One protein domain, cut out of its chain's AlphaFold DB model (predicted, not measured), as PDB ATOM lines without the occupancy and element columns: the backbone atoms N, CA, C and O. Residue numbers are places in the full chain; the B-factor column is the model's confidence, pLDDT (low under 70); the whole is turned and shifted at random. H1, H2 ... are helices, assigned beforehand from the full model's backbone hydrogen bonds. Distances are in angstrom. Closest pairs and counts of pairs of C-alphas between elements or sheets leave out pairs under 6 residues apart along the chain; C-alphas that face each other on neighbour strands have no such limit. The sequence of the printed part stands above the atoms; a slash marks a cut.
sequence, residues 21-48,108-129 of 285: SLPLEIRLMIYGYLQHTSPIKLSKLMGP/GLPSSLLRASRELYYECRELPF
ATOM      1  N   SER A  21      33.336  81.289  73.810       80.19
ATOM      2  CA  SER A  21      34.589  81.518  74.537       80.19
ATOM      3  C   SER A  21      34.567  80.934  75.951       80.19
ATOM      4  O   SER A  21      35.580  80.986  76.643       80.19
ATOM      5  N   LEU A  22      33.424  80.413  76.413       81.38
ATOM      6  CA  LEU A  22      33.359  79.697  77.678       81.38
ATOM      7  C   LEU A  22      34.050  78.329  77.562       81.38
ATOM      8  O   LEU A  22      33.848  77.626  76.560       81.38
ATOM      9  N   PRO A  23      34.772  77.895  78.614       85.19
ATOM     10  CA  PRO A  23      35.243  76.522  78.724       85.19
ATOM     11  C   PRO A  23      34.105  75.524  78.486       85.19
ATOM     12  O   PRO A  23      32.943  75.785  78.827       85.19
ATOM     13  N   LEU A  24      34.433  74.386  77.876       75.88
ATOM     14  CA  LEU A  24      33.459  73.360  77.506       75.88
ATOM     15  C   LEU A  24      32.618  72.921  78.713       75.88
ATOM     16  O   LEU A  24      31.411  72.752  78.588       75.88
ATOM     17  N   GLU A  25      33.238  72.813  79.882       82.94
ATOM     18  CA  GLU A  25      32.626  72.416  81.148       82.94
ATOM     19  C   GLU A  25      31.496  73.370  81.544       82.94
ATOM     20  O   GLU A  25      30.393  72.933  81.871       82.94
ATOM     21  N   ILE A  26      31.729  74.682  81.435       78.62
ATOM     22  CA  ILE A  26      30.725  75.702  81.757       78.62
ATOM     23  C   ILE A  26      29.580  75.656  80.745       78.62
ATOM     24  O   ILE A  26      28.412  75.725  81.131       78.62
ATOM     25  N   ARG A  27      29.888  75.475  79.454       79.75
ATOM     26  CA  ARG A  27      28.856  75.313  78.418       79.75
ATOM     27  C   ARG A  27      27.995  74.078  78.686       79.75
ATOM     28  O   ARG A  27      26.772  74.183  78.650       79.75
ATOM     29  N   LEU A  28      28.610  72.945  79.033       74.06
ATOM     30  CA  LEU A  28      27.917  71.706  79.398       74.06
ATOM     31  C   LEU A  28      27.056  71.869  80.656       74.06
ATOM     32  O   LEU A  28      25.930  71.376  80.673       74.06
ATOM     33  N   MET A  29      27.526  72.598  81.673       77.38
ATOM     34  CA  MET A  29      26.716  72.920  82.852       77.38
ATOM     35  C   MET A  29      25.493  73.761  82.479       77.38
ATOM     36  O   MET A  29      24.381  73.425  82.883       77.38
ATOM     37  N   ILE A  30      25.663  74.810  81.666       74.19
ATOM     38  CA  ILE A  30      24.552  75.656  81.201       74.19
ATOM     39  C   ILE A  30      23.547  74.831  80.388       74.19
ATOM     40  O   ILE A  30      22.340  74.929  80.620       74.19
ATOM     41  N   TYR A  31      24.022  73.977  79.476       71.88
ATOM     42  CA  TYR A  31      23.162  73.052  78.735       71.88
ATOM     43  C   TYR A  31      22.413  72.109  79.668       71.88
ATOM     44  O   TYR A  31      21.205  71.938  79.513       71.88
ATOM     45  N   GLY A  32      23.108  71.548  80.661       67.31
ATOM     46  CA  GLY A  32      22.525  70.725  81.708       67.31
ATOM     47  C   GLY A  32      21.383  71.453  82.407       67.31
ATOM     48  O   GLY A  32      20.256  70.963  82.384       67.31
ATOM     49  N   TYR A  33      21.625  72.644  82.957       68.88
ATOM     50  CA  TYR A  33      20.594  73.430  83.639       68.88
ATOM     51  C   TYR A  33      19.386  73.715  82.744       68.88
ATOM     52  O   TYR A  33      18.261  73.398  83.126       68.88
ATOM     53  N   LEU A  34      19.606  74.214  81.525       67.25
ATOM     54  CA  LEU A  34      18.521  74.531  80.590       67.25
ATOM     55  C   LEU A  34      17.701  73.297  80.194       67.25
ATOM     56  O   LEU A  34      16.483  73.377  80.019       67.25
ATOM     57  N   GLN A  35      18.354  72.140  80.069       63.66
ATOM     58  CA  GLN A  35      17.679  70.881  79.784       63.66
ATOM     59  C   GLN A  35      16.800  70.433  80.964       63.66
ATOM     60  O   GLN A  35      15.728  69.873  80.731       63.66
ATOM     61  N   HIS A  36      17.234  70.655  82.211       59.69
ATOM     62  CA  HIS A  36      16.488  70.302  83.428       59.69
ATOM     63  C   HIS A  36      15.327  71.260  83.718       59.69
ATOM     64  O   HIS A  36      14.293  70.817  84.208       59.69
ATOM     65  N   THR A  37      15.445  72.535  83.344       59.94
ATOM     66  CA  THR A  37      14.376  73.538  83.506       59.94
ATOM     67  C   THR A  37      13.342  73.527  82.377       59.94
ATOM     68  O   THR A  37      12.415  74.335  82.383       59.94
ATOM     69  N   SER A  38      13.482  72.650  81.377       60.50
ATOM     70  CA  SER A  38      12.491  72.521  80.304       60.50
ATOM     71  C   SER A  38      11.131  72.078  80.874       60.50
ATOM     72  O   SER A  38      11.094  71.088  81.612       60.50
ATOM     73  N   PRO A  39      10.002  72.711  80.487       55.59
ATOM     74  CA  PRO A  39       8.647  72.299  80.889       55.59
ATOM     75  C   PRO A  39       8.366  70.810  80.651       55.59
ATOM     76  O   PRO A  39       7.668  70.156  81.422       55.59
ATOM     77  N   ILE A  40       8.996  70.246  79.615       57.16
ATOM     78  CA  ILE A  40       8.899  68.830  79.259       57.16
ATOM     79  C   ILE A  40       9.500  67.940  80.361       57.16
ATOM     80  O   ILE A  40       8.949  66.882  80.662       57.16
ATOM     81  N   LYS A  41      10.599  68.362  81.002       58.03
ATOM     82  CA  LYS A  41      11.215  67.640  82.129       58.03
ATOM     83  C   LYS A  41      10.610  68.004  83.482       58.03
ATOM     84  O   LYS A  41      10.592  67.142  84.354       58.03
ATOM     85  N   LEU A  42      10.049  69.205  83.638       58.97
ATOM     86  CA  LEU A  42       9.284  69.580  84.836       58.97
ATOM     87  C   LEU A  42       8.108  68.620  85.072       58.97
ATOM     88  O   LEU A  42       7.844  68.259  86.212       58.97
ATOM     89  N   SER A  43       7.495  68.089  84.005       55.34
ATOM     90  CA  SER A  43       6.461  67.044  84.111       55.34
ATOM     91  C   SER A  43       6.927  65.732  84.766       55.34
ATOM     92  O   SER A  43       6.088  64.952  85.206       55.34
ATOM     93  N   LYS A  44       8.243  65.469  84.828       57.97
ATOM     94  CA  LYS A  44       8.825  64.316  85.545       57.97
ATOM     95  C   LYS A  44       9.136  64.619  87.010       57.97
ATOM     96  O   LYS A  44       9.333  63.687  87.780       57.97
ATOM     97  N   LEU A  45       9.257  65.897  87.360       57.16
ATOM     98  CA  LEU A  45       9.724  66.364  88.667       57.16
ATOM     99  C   LEU A  45       8.597  66.943  89.530       57.16
ATOM    100  O   LEU A  45       8.787  67.093  90.730       57.16
ATOM    101  N   MET A  46       7.452  67.282  88.934       60.72
ATOM    102  CA  MET A  46       6.342  67.957  89.608       60.72
ATOM    103  C   MET A  46       5.032  67.191  89.451       60.72
ATOM    104  O   MET A  46       4.798  66.522  88.440       60.72
ATOM    105  N   GLY A  47       4.154  67.330  90.447       59.56
ATOM    106  CA  GLY A  47       2.819  66.746  90.402       59.56
ATOM    107  C   GLY A  47       1.938  67.377  89.307       59.56
ATOM    108  O   GLY A  47       2.156  68.527  88.912       59.56
ATOM    109  N   PRO A  48       0.888  66.678  88.829       57.78
ATOM    110  CA  PRO A  48       0.008  67.171  87.763       57.78
ATOM    111  C   PRO A  48      -0.624  68.540  88.061       57.78
ATOM    112  O   PRO A  48      -0.819  69.350  87.152       57.78
ATOM    113  N   GLY A 108      14.480  68.029  72.677       60.66
ATOM    114  CA  GLY A 108      14.117  69.375  73.087       60.66
ATOM    115  C   GLY A 108      15.368  70.206  73.279       60.66
ATOM    116  O   GLY A 108      16.056  70.066  74.287       60.66
ATOM    117  N   LEU A 109      15.669  71.055  72.300       64.81
ATOM    118  CA  LEU A 109      16.701  72.068  72.443       64.81
ATOM    119  C   LEU A 109      16.010  73.367  72.883       64.81
ATOM    120  O   LEU A 109      15.150  73.860  72.147       64.81
ATOM    121  N   PRO A 110      16.315  73.910  74.075       68.56
ATOM    122  CA  PRO A 110      15.694  75.140  74.547       68.56
ATOM    123  C   PRO A 110      15.893  76.262  73.527       68.56
ATOM    124  O   PRO A 110      17.021  76.603  73.175       68.56
ATOM    125  N   SER A 111      14.803  76.851  73.035       67.81
ATOM    126  CA  SER A 111      14.882  77.921  72.032       67.81
ATOM    127  C   SER A 111      15.612  79.156  72.564       67.81
ATOM    128  O   SER A 111      16.250  79.869  71.797       67.81
ATOM    129  N   SER A 112      15.592  79.382  73.880       67.50
ATOM    130  CA  SER A 112      16.415  80.393  74.552       67.50
ATOM    131  C   SER A 112      17.914  80.172  74.336       67.50
ATOM    132  O   SER A 112      18.639  81.138  74.126       67.50
ATOM    133  N   LEU A 113      18.371  78.916  74.308       70.44
ATOM    134  CA  LEU A 113      19.766  78.565  74.050       70.44
ATOM    135  C   LEU A 113      20.155  78.835  72.596       70.44
ATOM    136  O   LEU A 113      21.189  79.438  72.330       70.44
ATOM    137  N   LEU A 114      19.281  78.454  71.662       75.06
ATOM    138  CA  LEU A 114      19.443  78.769  70.241       75.06
ATOM    139  C   LEU A 114      19.495  80.276  69.976       75.06
ATOM    140  O   LEU A 114      20.117  80.718  69.020       75.06
ATOM    141  N   ARG A 115      18.830  81.074  70.812       78.06
ATOM    142  CA  ARG A 115      18.818  82.536  70.696       78.06
ATOM    143  C   ARG A 115      20.009  83.210  71.377       78.06
ATOM    144  O   ARG A 115      20.213  84.396  71.141       78.06
ATOM    145  N   ALA A 116      20.771  82.493  72.204       75.12
ATOM    146  CA  ALA A 116      21.889  83.060  72.956       75.12
ATOM    147  C   ALA A 116      23.151  83.270  72.099       75.12
ATOM    148  O   ALA A 116      23.911  84.197  72.361       75.12
ATOM    149  N   SER A 117      23.377  82.437  71.077       78.56
ATOM    150  CA  SER A 117      24.528  82.534  70.168       78.56
ATOM    151  C   SER A 117      24.152  82.059  68.765       78.56
ATOM    152  O   SER A 117      23.444  81.062  68.598       78.56
ATOM    153  N   ARG A 118      24.642  82.774  67.744       82.00
ATOM    154  CA  ARG A 118      24.414  82.418  66.334       82.00
ATOM    155  C   ARG A 118      25.192  81.160  65.962       82.00
ATOM    156  O   ARG A 118      24.671  80.331  65.230       82.00
ATOM    157  N   GLU A 119      26.396  80.995  66.497       81.44
ATOM    158  CA  GLU A 119      27.251  79.826  66.287       81.44
ATOM    159  C   GLU A 119      26.545  78.559  66.780       81.44
ATOM    160  O   GLU A 119      26.336  77.630  66.005       81.44
ATOM    161  N   LEU A 120      26.049  78.579  68.025       78.00
ATOM    162  CA  LEU A 120      25.246  77.480  68.573       78.00
ATOM    163  C   LEU A 120      24.021  77.182  67.722       78.00
ATOM    164  O   LEU A 120      23.673  76.020  67.515       78.00
ATOM    165  N   TYR A 121      23.347  78.230  67.246       83.75
ATOM    166  CA  TYR A 121      22.207  78.055  66.366       83.75
ATOM    167  C   TYR A 121      22.597  77.291  65.104       83.75
ATOM    168  O   TYR A 121      21.969  76.283  64.799       83.75
ATOM    169  N   TYR A 122      23.633  77.721  64.387       84.81
ATOM    170  CA  TYR A 122      24.035  77.059  63.147       84.81
ATOM    171  C   TYR A 122      24.545  75.632  63.369       84.81
ATOM    172  O   TYR A 122      24.223  74.766  62.561       84.81
ATOM    173  N   GLU A 123      25.239  75.362  64.475       80.94
ATOM    174  CA  GLU A 123      25.696  74.010  64.825       80.94
ATOM    175  C   GLU A 123      24.542  73.066  65.189       80.94
ATOM    176  O   GLU A 123      24.576  71.876  64.877       80.94
ATOM    177  N   CYS A 124      23.509  73.578  65.863       82.62
ATOM    178  CA  CYS A 124      22.501  72.730  66.501       82.62
ATOM    179  C   CYS A 124      21.129  72.748  65.819       82.62
ATOM    180  O   CYS A 124      20.315  71.869  66.103       82.62
ATOM    181  N   ARG A 125      20.832  73.716  64.940       84.69
ATOM    182  CA  ARG A 125      19.487  73.918  64.354       84.69
ATOM    183  C   ARG A 125      18.944  72.708  63.599       84.69
ATOM    184  O   ARG A 125      17.730  72.574  63.477       84.69
ATOM    185  N   GLU A 126      19.820  71.843  63.097       87.56
ATOM    186  CA  GLU A 126      19.441  70.651  62.337       87.56
ATOM    187  C   GLU A 126      19.159  69.444  63.237       87.56
ATOM    188  O   GLU A 126      18.386  68.561  62.868       87.56
ATOM    189  N   LEU A 127      19.725  69.414  64.451       84.38
ATOM    190  CA  LEU A 127      19.610  68.274  65.365       84.38
ATOM    191  C   LEU A 127      18.158  67.880  65.683       84.38
ATOM    192  O   LEU A 127      17.883  66.677  65.666       84.38
ATOM    193  N   PRO A 128      17.214  68.816  65.933       84.19
ATOM    194  CA  PRO A 128      15.818  68.453  66.163       84.19
ATOM    195  C   PRO A 128      15.189  67.715  64.979       84.19
ATOM    196  O   PRO A 128      14.399  66.804  65.188       84.19
ATOM    197  N   PHE A 129      15.567  68.064  63.748       88.56
ATOM    198  CA  PHE A 129      15.011  67.466  62.535       88.56
ATOM    199  C   PHE A 129      15.663  66.127  62.181       88.56
ATOM    200  O   PHE A 129      14.985  65.202  61.732       88.56
TER     201      PHE A 129
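Overview. This is residues 21 to 48 and 108 to 129 of the 285 residues of an uncharacterized protein of Monosporascus sp. 5C6A (UniProt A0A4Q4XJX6). Two loosely joined corner pieces make this model: the long helix H1 turns into short H2, and short H3 and H4 form a second corner, with H3 near the later part of H1. The printed part has 50 residues, four named helices in the order H1 H2 H3 H4 and no named strand: all helix, loose, radius of gyration of the C-alphas 12.4 A, spans 38 by 26 by 14 A.

Along the chain. Find C-alpha 24 at (33.459, 73.360, 77.506); H1 runs 18.2 A from there to residue 36. H2 is residues 39 to 45, H3 111 to 116, and H4 118 to 124, ending at (22.501, 72.730, 66.501).

Arrangement. H1 and H2 are close but not clearly touching, C-alphas 36 and 42 closest at 7.4 A, about perpendicular at 79 degrees. H1 and H3 are likewise close, C-alphas 34 and 113 closest at 7.8 A. H3 and H4 touch only at the corner, C-alphas 114 and 121 closest at 4.8 A. H4 is apart from H1 and H2. Every O i to N i+4 pair is within hydrogen-bond range in H1, H3 and H4; H2 has 1 of 3, and 3 of 4 O i to N i+3.

Size, cuts and confidence. Residues 49 to 107 are cut out, C-alphas 48 and 108 standing 20.5 A apart. Look for pLDDT under 70 at residues 32 to 48 and 108 to 112.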